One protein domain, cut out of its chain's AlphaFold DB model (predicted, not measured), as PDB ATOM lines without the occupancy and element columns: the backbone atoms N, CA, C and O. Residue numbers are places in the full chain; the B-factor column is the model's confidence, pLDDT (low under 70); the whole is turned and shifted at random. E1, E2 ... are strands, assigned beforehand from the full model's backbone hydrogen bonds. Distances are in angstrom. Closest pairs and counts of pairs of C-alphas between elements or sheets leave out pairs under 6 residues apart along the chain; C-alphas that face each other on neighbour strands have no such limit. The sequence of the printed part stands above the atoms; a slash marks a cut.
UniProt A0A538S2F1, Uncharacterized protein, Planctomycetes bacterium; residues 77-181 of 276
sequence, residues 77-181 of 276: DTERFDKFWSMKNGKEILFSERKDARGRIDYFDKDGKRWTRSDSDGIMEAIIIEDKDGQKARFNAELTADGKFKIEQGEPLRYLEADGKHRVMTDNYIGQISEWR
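Overview. This is residues 77 to 181 of the 276 residues of an uncharacterized protein of Planctomycetes bacterium (UniProt A0A538S2F1). A single antiparallel sheet of seven strands is curled round like part of a barrel that stays open, and the first and last strands, E1 and E9, form a separate two-strand ribbon beside its E8 end. The sheet's order is E4 - E3 - E2 - E5 - E6 - E7 - E8, and its edges E4 and E8 stay apart. The printed part has 105 residues with nine named strands, E1 to E9 along the chain, and no named helix; the class is all strand, though 50 residues, under half, are in named strands. The whole is compact, with a radius of gyration of the C-alphas of 13.5 A and spans of 37 by 36 by 28 A.

Arrangement. The large sheet is strongly twisted, and the way across it turns by 209 degrees. Its inner strands E2, residues 83 to 88, and E5, residues 122 to 130, are antiparallel at 149 degrees, with N 85 and O 128 at 2.8 A. E3, residues 91 to 99, forms a hairpin with E2, with N 93 and O 86 at 2.9 A. E3's pairing is staggered: residues 91 to 96 pair with E2, and residues 96 to 99 with the edge strand E4, residues 105 to 108, where N 98 and O 106 are 2.8 A apart. E2, E3 and E4 are a meander, each strand the antiparallel neighbour of the one before; with E5 they form a Greek key, the first strand being the antiparallel neighbour of the fourth. A second meander is made of E5, E6, residues 136 to 141, E7, residues 158 to 161, and the edge strand E8, residues 168 to 170. Within hydrogen-bond range are N 139 and O 127 of the neighbours E6 and E5, at 2.7 A, N 140 and O 160 of E6 and E7, at 2.8 A, and N 159 and O 169 of E7 and E8, at 2.8 A. E1, residues 77 to 80, and E9, residues 176 to 180, are antiparallel at 161 degrees, with N 177 and O 79 at 2.8 A. The closest C-alphas of E8 and E9, those of Met 169 and Ile 177, are 5.1 A apart.

Along the chain. E1 begins at C-alpha 77, (239.474, 181.767, 201.143), and runs on into E2 at 79 degrees. E3 is 25.4 A long, E5 22.6 A, E2 and E6 16.1 A each, and E9 13.2 A. E5 bends by 56 degrees at residue 125. E9 ends at C-alpha 180, (233.199, 182.744, 198.939).

Size, cuts and confidence. The farthest C-alphas, those of Ala 101 and Ala 145, are 39.3 A apart. The long links are residues 109 to 121 and 142 to 157. The printed part has no cut, and no printed residue is under 70 in pLDDT.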
ATOM      1  N   ASP A  77     238.393 181.382 200.239       84.88
ATOM      2  CA  ASP A  77     239.474 181.767 201.143       84.88
ATOM      3  C   ASP A  77     239.151 181.220 202.531       84.88
ATOM      4  O   ASP A  77     237.986 181.248 202.941       84.88
ATOM      5  N   THR A  78     240.158 180.693 203.216       88.50
ATOM      6  CA  THR A  78     240.004 180.120 204.553       88.50
ATOM      7  C   THR A  78     240.819 180.957 205.517       88.50
ATOM      8  O   THR A  78     242.042 180.832 205.590       88.50
ATOM      9  N   GLU A  79     240.139 181.814 206.268       91.50
ATOM     10  CA  GLU A  79     240.775 182.576 207.332       91.50
ATOM     11  C   GLU A  79     240.785 181.751 208.613       91.50
ATOM     12  O   GLU A  79     239.763 181.198 209.011       91.50
ATOM     13  N   ARG A  80     241.949 181.658 209.251       93.75
ATOM     14  CA  ARG A  80     242.156 180.889 210.472       93.75
ATOM     15  C   ARG A  80     242.397 181.819 211.655       93.75
ATOM     16  O   ARG A  80     243.175 182.761 211.541       93.75
ATOM     17  N   PHE A  81     241.775 181.500 212.785       95.56
ATOM     18  CA  PHE A  81     241.814 182.273 214.019       95.56
ATOM     19  C   PHE A  81     242.461 181.462 215.139       95.56
ATOM     20  O   PHE A  81     241.997 180.376 215.473       95.56
ATOM     21  N   ASP A  82     243.486 182.027 215.773       96.56
ATOM     22  CA  ASP A  82     244.194 181.368 216.879       96.56
ATOM     23  C   ASP A  82     243.372 181.339 218.175       96.56
ATOM     24  O   ASP A  82     243.673 180.595 219.105       96.56
ATOM     25  N   LYS A  83     242.346 182.184 218.285       97.06
ATOM     26  CA  LYS A  83     241.500 182.297 219.473       97.06
ATOM     27  C   LYS A  83     240.052 182.545 219.079       97.06
ATOM     28  O   LYS A  83     239.774 183.232 218.099       97.06
ATOM     29  N   PHE A  84     239.137 182.021 219.880       97.88
ATOM     30  CA  PHE A  84     237.713 182.309 219.763       97.88
ATOM     31  C   PHE A  84     237.029 182.154 221.121       97.88
ATOM     32  O   PHE A  84     237.530 181.459 222.006       97.88
ATOM     33  N   TRP A  85     235.871 182.781 221.296       98.00
ATOM     34  CA  TRP A  85     235.023 182.582 222.466       98.00
ATOM     35  C   TRP A  85     233.907 181.606 222.124       98.00
ATOM     36  O   TRP A  85     233.203 181.771 221.134       98.00
ATOM     37  N   SER A  86     233.725 180.589 222.956       97.31
ATOM     38  CA  SER A  86     232.570 179.702 222.897       97.31
ATOM     39  C   SER A  86     231.519 180.215 223.873       97.31
ATOM     40  O   SER A  86     231.804 180.352 225.062       97.31
ATOM     41  N   MET A  87     230.306 180.463 223.394       96.94
ATOM     42  CA  MET A  87     229.165 180.822 224.228       96.94
ATOM     43  C   MET A  87     228.402 179.556 224.627       96.94
ATOM     44  O   MET A  87     227.911 178.830 223.762       96.94
ATOM     45  N   LYS A  88     228.330 179.275 225.930       95.62
ATOM     46  CA  LYS A  88     227.589 178.147 226.519       95.62
ATOM     47  C   LYS A  88     226.718 178.667 227.657       95.62
ATOM     48  O   LYS A  88     227.256 179.294 228.569       95.62
ATOM     49  N   ASN A  89     225.406 178.420 227.622       93.50
ATOM     50  CA  ASN A  89     224.466 178.882 228.651       93.50
ATOM     51  C   ASN A  89     224.619 180.390 228.952       93.50
ATOM     52  O   ASN A  89     224.722 180.804 230.110       93.50
ATOM     53  N   GLY A  90     224.748 181.208 227.902       93.31
ATOM     54  CA  GLY A  90     224.972 182.656 228.012       93.31
ATOM     55  C   GLY A  90     226.335 183.104 228.569       93.31
ATOM     56  O   GLY A  90     226.546 184.303 228.744       93.31
ATOM     57  N   LYS A  91     227.276 182.190 228.846       96.25
ATOM     58  CA  LYS A  91     228.638 182.516 229.304       96.25
ATOM     59  C   LYS A  91     229.649 182.375 228.173       96.25
ATOM     60  O   LYS A  91     229.659 181.366 227.472       96.25
ATOM     61  N   GLU A  92     230.531 183.360 228.033       97.06
ATOM     62  CA  GLU A  92     231.650 183.324 227.088       97.06
ATOM     63  C   GLU A  92     232.881 182.669 227.726       97.06
ATOM     64  O   GLU A  92     233.367 183.112 228.768       97.06
ATOM     65  N   ILE A  93     233.413 181.632 227.080       97.38
ATOM     66  CA  ILE A  93     234.650 180.954 227.480       97.38
ATOM     67  C   ILE A  93     235.664 181.126 226.352       97.38
ATOM     68  O   ILE A  93     235.403 180.726 225.219       97.38
ATOM     69  N   LEU A  94     236.813 181.734 226.648       97.81
ATOM     70  CA  LEU A  94     237.890 181.924 225.677       97.81
ATOM     71  C   LEU A  94     238.654 180.614 225.468       97.81
ATOM     72  O   LEU A  94     239.149 180.021 226.426       97.81
ATOM     73  N   PHE A  95     238.804 180.229 224.208       97.94
ATOM     74  CA  PHE A  95     239.628 179.117 223.773       97.94
ATOM     75  C   PHE A  95     240.777 179.622 222.900       97.94
ATOM     76  O   PHE A  95     240.623 180.564 222.120       97.94
ATOM     77  N   SER A  96     241.939 178.990 223.034       97.94
ATOM     78  CA  SER A  96     243.138 179.303 222.255       97.94
ATOM     79  C   SER A  96     243.701 178.048 221.601       97.94
ATOM     80  O   SER A  96     243.712 176.970 222.203       97.94
ATOM     81  N   GLU A  97     244.167 178.203 220.370       97.06
ATOM     82  CA  GLU A  97     244.821 177.183 219.565       97.06
ATOM     83  C   GLU A  97     246.083 176.679 220.280       97.06
ATOM     84  O   GLU A  97     246.953 177.451 220.689       97.06
ATOM     85  N   ARG A  98     246.200 175.356 220.413       96.88
ATOM     86  CA  ARG A  98     247.437 174.673 220.797       96.88
ATOM     87  C   ARG A  98     247.617 173.429 219.940       96.88
ATOM     88  O   ARG A  98     246.658 172.763 219.553       96.88
ATOM     89  N   LYS A  99     248.873 173.087 219.671       95.25
ATOM     90  CA  LYS A  99     249.217 171.816 219.030       95.25
ATOM     91  C   LYS A  99     249.280 170.722 220.090       95.25
ATOM     92  O   LYS A  99     249.948 170.895 221.108       95.25
ATOM     93  N   ASP A 100     248.587 169.612 219.858       91.62
ATOM     94  CA  ASP A 100     248.711 168.414 220.683       91.62
ATOM     95  C   ASP A 100     250.088 167.745 220.479       91.62
ATOM     96  O   ASP A 100     250.871 168.124 219.604       91.62
ATOM     97  N   ALA A 101     250.397 166.715 221.272       93.12
ATOM     98  CA  ALA A 101     251.663 165.977 221.166       93.12
ATOM     99  C   ALA A 101     251.884 165.298 219.795       93.12
ATOM    100  O   ALA A 101     252.991 164.858 219.495       93.12
ATOM    101  N   ARG A 102     250.841 165.196 218.960       93.94
ATOM    102  CA  ARG A 102     250.880 164.640 217.598       93.94
ATOM    103  C   ARG A 102     250.931 165.740 216.530       93.94
ATOM    104  O   ARG A 102     250.852 165.432 215.345       93.94
ATOM    105  N   GLY A 103     251.039 167.008 216.930       93.19
ATOM    106  CA  GLY A 103     251.054 168.165 216.038       93.19
ATOM    107  C   GLY A 103     249.685 168.551 215.470       93.19
ATOM    108  O   GLY A 103     249.625 169.440 214.619       93.19
ATOM    109  N   ARG A 104     248.592 167.918 215.917       92.56
ATOM    110  CA  ARG A 104     247.230 168.296 215.519       92.56
ATOM    111  C   ARG A 104     246.825 169.551 216.265       92.56
ATOM    112  O   ARG A 104     247.170 169.719 217.431       92.56
ATOM    113  N   ILE A 105     246.091 170.424 215.594       93.50
ATOM    114  CA  ILE A 105     245.572 171.617 216.244       93.50
ATOM    115  C   ILE A 105     244.280 171.286 216.972       93.50
ATOM    116  O   ILE A 105     243.352 170.739 216.385       93.50
ATOM    117  N   ASP A 106     244.242 171.670 218.239       95.44
ATOM    118  CA  ASP A 106     243.068 171.659 219.088       95.44
ATOM    119  C   ASP A 106     242.975 172.986 219.848       95.44
ATOM    120  O   ASP A 106     243.948 173.731 219.964       95.44
ATOM    121  N   TYR A 107     241.796 173.291 220.376       96.69
ATOM    122  CA  TYR A 107     241.568 174.519 221.126       96.69
ATOM    123  C   TYR A 107     241.354 174.201 222.596       96.69
ATOM    124  O   TYR A 107     240.636 173.257 222.931       96.69
ATOM    125  N   PHE A 108     241.981 174.982 223.467       97.31
ATOM    126  CA  PHE A 108     241.971 174.764 224.908       97.31
ATOM    127  C   PHE A 108     241.610 176.049 225.635       97.31
ATOM    128  O   PHE A 108     242.040 177.131 225.230       97.31
ATOM    129  N   ASP A 109     240.839 175.929 226.707       97.38
ATOM    130  CA  ASP A 109     240.575 177.054 227.595       97.38
ATOM    131  C   ASP A 109     241.795 177.369 228.485       97.38
ATOM    132  O   ASP A 109     242.880 176.776 228.375       97.38
ATOM    133  N   LYS A 110     241.623 178.346 229.380       97.12
ATOM    134  CA  LYS A 110     242.640 178.726 230.372       97.12
ATOM    135  C   LYS A 110     242.994 177.584 231.338       97.12
ATOM    136  O   LYS A 110     244.129 177.533 231.802       97.12
ATOM    137  N   ASP A 111     242.056 176.676 231.594       96.62
ATOM    138  CA  ASP A 111     242.176 175.566 232.542       96.62
ATOM    139  C   ASP A 111     242.744 174.299 231.864       96.62
ATOM    140  O   ASP A 111     242.976 173.277 232.508       96.62
ATOM    141  N   GLY A 112     243.021 174.364 230.555       95.69
ATOM    142  CA  GLY A 112     243.561 173.259 229.766       95.69
ATOM    143  C   GLY A 112     242.510 172.241 229.320       95.69
ATOM    144  O   GLY A 112     242.871 171.184 228.800       95.69
ATOM    145  N   LYS A 113     241.217 172.539 229.481       96.12
ATOM    146  CA  LYS A 113     240.124 171.718 228.960       96.12
ATOM    147  C   LYS A 113     240.045 171.904 227.448       96.12
ATOM    148  O   LYS A 113     239.999 173.026 226.939       96.12
ATOM    149  N   ARG A 114     240.022 170.791 226.716       96.31
ATOM    150  CA  ARG A 114     239.814 170.800 225.263       96.31
ATOM    151  C   ARG A 114     238.409 171.308 224.947       96.31
ATOM    152  O   ARG A 114     237.448 170.924 225.612       96.31
ATOM    153  N   TRP A 115     238.289 172.111 223.897       96.19
ATOM    154  CA  TRP A 115     237.007 172.552 223.375       96.19
ATOM    155  C   TRP A 115     236.140 171.359 222.964       96.19
ATOM    156  O   TRP A 115     236.572 170.468 222.228       96.19
ATOM    157  N   THR A 116     234.893 171.363 223.425       95.56
ATOM    158  CA  THR A 116     233.860 170.413 223.014       95.56
ATOM    159  C   THR A 116     232.550 171.149 222.766       95.56
ATOM    160  O   THR A 116     232.200 172.099 223.475       95.56
ATOM    161  N   ARG A 117     231.784 170.665 221.782       94.12
ATOM    162  CA  ARG A 117     230.447 171.183 221.436       94.12
ATOM    163  C   ARG A 117     229.437 171.118 222.584       94.12
ATOM    164  O   ARG A 117     228.527 171.934 222.658       94.12
ATOM    165  N   SER A 118     229.580 170.123 223.452       93.50
ATOM    166  CA  SER A 118     228.716 169.901 224.601       93.50
ATOM    167  C   SER A 118     229.532 169.247 225.706       93.50
ATOM    168  O   SER A 118     230.374 168.382 225.448       93.50
ATOM    169  N   ASP A 119     229.314 169.722 226.920       93.12
ATOM    170  CA  ASP A 119     229.878 169.213 228.162       93.12
ATOM    171  C   ASP A 119     228.896 169.479 229.313       93.12
ATOM    172  O   ASP A 119     227.758 169.896 229.095       93.12
ATOM    173  N   SER A 120     229.330 169.225 230.548       91.06
ATOM    174  CA  SER A 120     228.558 169.504 231.767       91.06
ATOM    175  C   SER A 120     228.139 170.968 231.915       91.06
ATOM    176  O   SER A 120     227.194 171.253 232.645       91.06
ATOM    177  N   ASP A 121     228.836 171.886 231.242       88.38
ATOM    178  CA  ASP A 121     228.624 173.328 231.358       88.38
ATOM    179  C   ASP A 121     227.556 173.837 230.384       88.38
ATOM    180  O   ASP A 121     227.147 174.995 230.486       88.38
ATOM    181  N   GLY A 122     227.086 172.984 229.465       92.44
ATOM    182  CA  GLY A 122     226.002 173.269 228.533       92.44
ATOM    183  C   GLY A 122     226.270 172.811 227.102       92.44
ATOM    184  O   GLY A 122     227.295 172.209 226.765       92.44
ATOM    185  N   ILE A 123     225.308 173.118 226.237       93.56
ATOM    186  CA  ILE A 123     225.459 173.012 224.786       93.56
ATOM    187  C   ILE A 123     226.006 174.354 224.290       93.56
ATOM    188  O   ILE A 123     225.621 175.412 224.783       93.56
ATOM    189  N   MET A 124     226.948 174.319 223.352       95.50
ATOM    190  CA  MET A 124     227.455 175.537 222.729       95.50
ATOM    191  C   MET A 124     226.404 176.144 221.795       95.50
ATOM    192  O   MET A 124     225.892 175.479 220.898       95.50
ATOM    193  N   GLU A 125     226.097 177.414 222.041       96.06
ATOM    194  CA  GLU A 125     225.072 178.189 221.336       96.06
ATOM    195  C   GLU A 125     225.677 179.016 220.201       96.06
ATOM    196  O   GLU A 125     225.069 179.184 219.143       96.06
ATOM    197  N   ALA A 126     226.875 179.560 220.425       97.00
ATOM    198  CA  ALA A 126     227.562 180.390 219.453       97.00
ATOM    199  C   ALA A 126     229.082 180.354 219.625       97.00
ATOM    200  O   ALA A 126     229.608 180.084 220.706       97.00
ATOM    201  N   ILE A 127     229.779 180.697 218.550       97.25
ATOM    202  CA  ILE A 127     231.214 180.951 218.514       97.25
ATOM    203  C   ILE A 127     231.399 182.410 218.146       97.25
ATOM    204  O   ILE A 127     230.857 182.879 217.151       97.25
ATOM    205  N   ILE A 128     232.160 183.143 218.939       97.62
ATOM    206  CA  ILE A 128     232.518 184.522 218.645       97.62
ATOM    207  C   ILE A 128     233.988 184.524 218.264       97.62
ATOM    208  O   ILE A 128     234.825 183.997 218.995       97.62
ATOM    209  N   ILE A 129     234.305 185.112 217.124       96.75
ATOM    210  CA  ILE A 129     235.680 185.358 216.695       96.75
ATOM    211  C   ILE A 129     235.932 186.860 216.652       96.75
ATOM    212  O   ILE A 129     235.012 187.641 216.424       96.75
ATOM    213  N   GLU A 130     237.172 187.257 216.890       95.81
ATOM    214  CA  GLU A 130     237.630 188.633 216.714       95.81
ATOM    215  C   GLU A 130     238.406 188.689 215.399       95.81
ATOM    216  O   GLU A 130     239.333 187.900 215.197       95.81
ATOM    217  N   ASP A 131     237.982 189.562 214.487       90.31
ATOM    218  CA  ASP A 131     238.667 189.765 213.217       90.31
ATOM    219  C   ASP A 131     239.978 190.552 213.388       90.31
ATOM    220  O   ASP A 131     240.350 190.986 214.482       90.31
ATOM    221  N   LYS A 132     240.709 190.735 212.285       85.56
ATOM    222  CA  LYS A 132     241.971 191.493 212.278       85.56
ATOM    223  C   LYS A 132     241.801 192.969 212.652       85.56
ATOM    224  O   LYS A 132     242.776 193.586 213.074       85.56
ATOM    225  N   ASP A 133     240.595 193.510 212.511       87.44
ATOM    226  CA  ASP A 133     240.244 194.892 212.829       87.44
ATOM    227  C   ASP A 133     239.712 195.034 214.273       87.44
ATOM    228  O   ASP A 133     239.359 196.134 214.703       87.44
ATOM    229  N   GLY A 134     239.668 193.937 215.042       91.25
ATOM    230  CA  GLY A 134     239.160 193.894 216.415       91.25
ATOM    231  C   GLY A 134     237.632 193.821 216.518       91.25
ATOM    232  O   GLY A 134     237.081 193.936 217.616       91.25
ATOM    233  N   GLN A 135     236.915 193.642 215.406       93.50
ATOM    234  CA  GLN A 135     235.464 193.475 215.423       93.50
ATOM    235  C   GLN A 135     235.108 192.032 215.773       93.50
ATOM    236  O   GLN A 135     235.664 191.070 215.243       93.50
ATOM    237  N   LYS A 136     234.140 191.872 216.678       95.19
ATOM    238  CA  LYS A 136     233.629 190.557 217.066       95.19
ATOM    239  C   LYS A 136     232.525 190.124 216.107       95.19
ATOM    240  O   LYS A 136     231.505 190.797 216.017       95.19
ATOM    241  N   ALA A 137     232.697 188.978 215.459       95.75
ATOM    242  CA  ALA A 137     231.664 188.332 214.655       95.75
ATOM    243  C   ALA A 137     231.132 187.092 215.383       95.75
ATOM    244  O   ALA A 137     231.903 186.230 215.813       95.75
ATOM    245  N   ARG A 138     229.806 187.009 215.541       96.75
ATOM    246  CA  ARG A 138     229.121 185.910 216.234       96.75
ATOM    247  C   ARG A 138     228.563 184.911 215.225       96.75
ATOM    248  O   ARG A 138     227.804 185.282 214.338       96.75
ATOM    249  N   PHE A 139     228.889 183.643 215.412       97.06
ATOM    250  CA  PHE A 139     228.444 182.509 214.611       97.06
ATOM    251  C   PHE A 139     227.528 181.643 215.461       97.06
ATOM    252  O   PHE A 139     227.983 181.005 216.407       97.06
ATOM    253  N   ASN A 140     226.236 181.636 215.156       96.81
ATOM    254  CA  ASN A 140     225.252 180.868 215.907       96.81
ATOM    255  C   ASN A 140     225.205 179.425 215.396       96.81
ATOM    256  O   ASN A 140     225.241 179.185 214.186       96.81
ATOM    257  N   ALA A 141     225.105 178.472 216.319       96.31
ATOM    258  CA  ALA A 141     224.809 177.091 215.978       96.31
ATOM    259  C   ALA A 141     223.355 176.974 215.512       96.31
ATOM    260  O   ALA A 141     222.446 177.524 216.137       96.31
ATOM    261  N   GLU A 142     223.118 176.234 214.430       94.69
ATOM    262  CA  GLU A 142     221.753 175.883 214.049       94.69
ATOM    263  C   GLU A 142     221.224 174.807 215.005       94.69
ATOM    264  O   GLU A 142     221.717 173.676 215.040       94.69
ATOM    265  N   LEU A 143     220.215 175.168 215.796       94.75
ATOM    266  CA  LEU A 143     219.524 174.258 216.702       94.75
ATOM    267  C   LEU A 143     218.133 173.927 216.142       94.75
ATOM    268  O   LEU A 143     217.456 174.780 215.570       94.75
ATOM    269  N   THR A 144     217.699 172.679 216.298       94.44
ATOM    270  CA  THR A 144     216.311 172.270 216.077       94.44
ATOM    271  C   THR A 144     215.419 172.824 217.191       94.44
ATOM    272  O   THR A 144     215.909 173.257 218.234       94.44
ATOM    273  N   ALA A 145     214.095 172.780 217.004       93.62
ATOM    274  CA  ALA A 145     213.134 173.223 218.021       93.62
ATOM    275  C   ALA A 145     213.312 172.512 219.381       93.62
ATOM    276  O   ALA A 145     213.021 173.093 220.420       93.62
ATOM    277  N   ASP A 146     213.862 171.293 219.376       92.31
ATOM    278  CA  ASP A 146     214.155 170.500 220.576       92.31
ATOM    279  C   ASP A 146     215.479 170.889 221.265       92.31
ATOM    280  O   ASP A 146     215.936 170.195 222.176       92.31
ATOM    281  N   GLY A 147     216.159 171.940 220.794       91.44
ATOM    282  CA  GLY A 147     217.449 172.388 221.324       91.44
ATOM    283  C   GLY A 147     218.632 171.479 220.967       91.44
ATOM    284  O   GLY A 147     219.695 171.579 221.578       91.44
ATOM    285  N   LYS A 148     218.475 170.578 219.989       93.25
ATOM    286  CA  LYS A 148     219.565 169.727 219.481       93.25
ATOM    287  C   LYS A 148     220.226 170.383 218.278       93.25
ATOM    288  O   LYS A 148     219.584 171.122 217.550       93.25
ATOM    289  N   PHE A 149     221.491 170.072 218.015       94.38
ATOM    290  CA  PHE A 149     222.155 170.535 216.797       94.38
ATOM    291  C   PHE A 149     221.449 170.008 215.545       94.38
ATOM    292  O   PHE A 149     221.198 168.807 215.422       94.38
ATOM    293  N   LYS A 150     221.158 170.906 214.605       94.12
ATOM    294  CA  LYS A 150     220.660 170.549 213.281       94.12
ATOM    295  C   LYS A 150     221.837 170.010 212.463       94.12
ATOM    296  O   LYS A 150     222.690 170.768 212.015       94.12
ATOM    297  N   ILE A 151     221.907 168.689 212.319       93.06
ATOM    298  CA  ILE A 151     222.928 168.004 211.517       93.06
ATOM    299  C   ILE A 151     222.222 167.390 210.314       93.06
ATOM    300  O   ILE A 151     221.384 166.501 210.471       93.06
ATOM    301  N   GLU A 152     222.541 167.877 209.120       93.12
ATOM    302  CA  GLU A 152     222.080 167.260 207.879       93.12
ATOM    303  C   GLU A 152     222.884 165.975 207.638       93.12
ATOM    304  O   GLU A 152     224.075 165.892 207.947       93.12
ATOM    305  N   GLN A 153     222.223 164.913 207.174       93.62
ATOM    306  CA  GLN A 153     222.832 163.585 207.110       93.62
ATOM    307  C   GLN A 153     224.059 163.589 206.182       93.62
ATOM    308  O   GLN A 153     223.926 163.712 204.969       93.62
ATOM    309  N   GLY A 154     225.251 163.407 206.759       91.31
ATOM    310  CA  GLY A 154     226.522 163.407 206.027       91.31
ATOM    311  C   GLY A 154     227.218 164.770 205.933       91.31
ATOM    312  O   GLY A 154     228.330 164.827 205.410       91.31
ATOM    313  N   GLU A 155     226.626 165.840 206.471       91.75
ATOM    314  CA  GLU A 155     227.255 167.160 206.541       91.75
ATOM    315  C   GLU A 155     227.797 167.466 207.950       91.75
ATOM    316  O   GLU A 155     227.220 167.035 208.953       91.75
ATOM    317  N   PRO A 156     228.916 168.208 208.058       92.75
ATOM    318  CA  PRO A 156     229.382 168.728 209.340       92.75
ATOM    319  C   PRO A 156     228.399 169.751 209.912       92.75
ATOM    320  O   PRO A 156     227.684 170.428 209.172       92.75
ATOM    321  N   LEU A 157     228.412 169.929 211.234       94.00
ATOM    322  CA  LEU A 157     227.628 170.986 211.868       94.00
ATOM    323  C   LEU A 157     228.108 172.358 211.376       94.00
ATOM    324  O   LEU A 157     229.310 172.636 211.362       94.00
ATOM    325  N   ARG A 158     227.159 173.215 210.992       94.19
ATOM    326  CA  ARG A 158     227.416 174.559 210.471       94.19
ATOM    327  C   ARG A 158     227.085 175.612 211.523       94.19
ATOM    328  O   ARG A 158     226.059 175.538 212.196       94.19
ATOM    329  N   TYR A 159     227.944 176.618 211.613       95.06
ATOM    330  CA  TYR A 159     227.720 177.832 212.384       95.06
ATOM    331  C   TYR A 159     227.572 178.994 211.410       95.06
ATOM    332  O   TYR A 159     228.462 179.239 210.589       95.06
ATOM    333  N   LEU A 160     226.434 179.680 211.480       94.75
ATOM    334  CA  LEU A 160     226.090 180.781 210.587       94.75
ATOM    335  C   LEU A 160     226.330 182.110 211.290       94.75
ATOM    336  O   LEU A 160     225.939 182.294 212.442       94.75
ATOM    337  N   GLU A 161     226.964 183.044 210.594       95.75
ATOM    338  CA  GLU A 161     227.158 184.393 211.119       95.75
ATOM    339  C   GLU A 161     225.819 185.106 211.362       95.75
ATOM    340  O   GLU A 161     224.969 185.176 210.473       95.75
ATOM    341  N   ALA A 162     225.646 185.662 212.563       94.50
ATOM    342  CA  ALA A 162     224.416 186.319 213.001       94.50
ATOM    343  C   ALA A 162     224.078 187.570 212.172       94.50
ATOM    344  O   ALA A 162     222.906 187.855 211.941       94.50
ATOM    345  N   ASP A 163     225.100 188.273 211.679       89.94
ATOM    346  CA  ASP A 163     224.964 189.569 211.003       89.94
ATOM    347  C   ASP A 163     224.683 189.456 209.491       89.94
ATOM    348  O   ASP A 163     224.792 190.434 208.751       89.94
ATOM    349  N   GLY A 164     224.341 188.263 208.992       77.81
ATOM    350  CA  GLY A 164     223.815 188.095 207.632       77.81
ATOM    351  C   GLY A 164     224.840 188.173 206.494       77.81
ATOM    352  O   GLY A 164     224.453 188.117 205.332       77.81
ATOM    353  N   LYS A 165     226.152 188.221 206.771       78.19
ATOM    354  CA  LYS A 165     227.198 188.163 205.722       78.19
ATOM    355  C   LYS A 165     227.384 186.760 205.114       78.19
ATOM    356  O   LYS A 165     228.289 186.550 204.309       78.19
ATOM    357  N   HIS A 166     226.537 185.797 205.491       83.75
ATOM    358  CA  HIS A 166     226.519 184.414 204.997       83.75
ATOM    359  C   HIS A 166     227.853 183.656 205.132       83.75
ATOM    360  O   HIS A 166     228.082 182.679 204.412       83.75
ATOM    361  N   ARG A 167     228.733 184.060 206.057       91.38
ATOM    362  CA  ARG A 167     229.946 183.297 206.372       91.38
ATOM    363  C   ARG A 167     229.579 182.061 207.185       91.38
ATOM    364  O   ARG A 167     228.688 182.102 208.037       91.38
ATOM    365  N   VAL A 168     230.263 180.959 206.896       92.31
ATOM    366  CA  VAL A 168     229.992 179.653 207.502       92.31
ATOM    367  C   VAL A 168     231.273 179.119 208.125       92.31
ATOM    368  O   VAL A 168     232.312 179.055 207.467       92.31
ATOM    369  N   MET A 169     231.175 178.704 209.384       94.81
ATOM    370  CA  MET A 169     232.188 177.907 210.073       94.81
ATOM    371  C   MET A 169     231.650 176.485 210.243       94.81
ATOM    372  O   MET A 169     230.447 176.301 210.418       94.81
ATOM    373  N   THR A 170     232.511 175.473 210.176       94.44
ATOM    374  CA  THR A 170     232.116 174.071 210.381       94.44
ATOM    375  C   THR A 170     232.830 173.474 211.585       94.44
ATOM    376  O   THR A 170     233.909 173.926 211.964       94.44
ATOM    377  N   ASP A 171     232.235 172.461 212.211       92.00
ATOM    378  CA  ASP A 171     232.814 171.802 213.391       92.00
ATOM    379  C   ASP A 171     234.164 171.117 213.125       92.00
ATOM    380  O   ASP A 171     235.045 171.149 213.983       92.00
ATOM    381  N   ASN A 172     234.356 170.567 211.926       91.19
ATOM    382  CA  ASN A 172     235.613 169.955 211.492       91.19
ATOM    383  C   ASN A 172     236.772 170.957 211.391       91.19
ATOM    384  O   ASN A 172     237.934 170.561 211.477       91.19
ATOM    385  N   TYR A 173     236.464 172.240 211.205       90.88
ATOM    386  CA  TYR A 173     237.440 173.312 211.045       90.88
ATOM    387  C   TYR A 173     237.090 174.480 211.968       90.88
ATOM    388  O   TYR A 173     236.914 175.620 211.538       90.88
ATOM    389  N   ILE A 174     236.973 174.179 213.262       93.38
ATOM    390  CA  ILE A 174     236.679 175.186 214.278       93.38
ATOM    391  C   ILE A 174     237.761 176.279 214.273       93.38
ATOM    392  O   ILE A 174     238.959 175.996 214.162       93.38
ATOM    393  N   GLY A 175     237.334 177.542 214.332       92.06
ATOM    394  CA  GLY A 175     238.231 178.689 214.179       92.06
ATOM    395  C   GLY A 175     238.747 178.892 212.750       92.06
ATOM    396  O   GLY A 175     239.727 179.606 212.563       92.06
ATOM    397  N   GLN A 176     238.116 178.292 211.736       94.19
ATOM    398  CA  GLN A 176     238.329 178.652 210.336       94.19
ATOM    399  C   GLN A 176     237.030 179.140 209.699       94.19
ATOM    400  O   GLN A 176     235.979 178.515 209.841       94.19
ATOM    401  N   ILE A 177     237.100 180.251 208.973       92.38
ATOM    402  CA  ILE A 177     235.972 180.803 208.225       92.38
ATOM    403  C   ILE A 177     236.266 180.680 206.745       92.38
ATOM    404  O   ILE A 177     237.300 181.151 206.275       92.38
ATOM    405  N   SER A 178     235.330 180.074 206.016       86.06
ATOM    406  CA  SER A 178     235.380 180.056 204.561       86.06
ATOM    407  C   SER A 178     234.541 181.198 203.994       86.06
ATOM    408  O   SER A 178     233.328 181.249 204.201       86.06
ATOM    409  N   GLU A 179     235.183 182.101 203.259       88.56
ATOM    410  CA  GLU A 179     234.509 183.153 202.500       88.56
ATOM    411  C   GLU A 179     234.507 182.811 201.011       88.56
ATOM    412  O   GLU A 179     235.540 182.476 200.423       88.56
ATOM    413  N   TRP A 180     233.338 182.924 200.380       86.31
ATOM    414  CA  TRP A 180     233.199 182.744 198.939       86.31
ATOM    415  C   TRP A 180     233.552 184.042 198.208       86.31
ATOM    416  O   TRP A 180     232.931 185.081 198.427       86.31
ATOM    417  N   ARG A 181     234.550 183.995 197.321       85.69
ATOM    418  CA  ARG A 181     235.139 185.187 196.692       85.69
ATOM    419  C   ARG A 181     235.030 185.169 195.166       85.69
ATOM    420  O   ARG A 181     236.033 185.154 194.454       85.69
TER     421      ARG A 181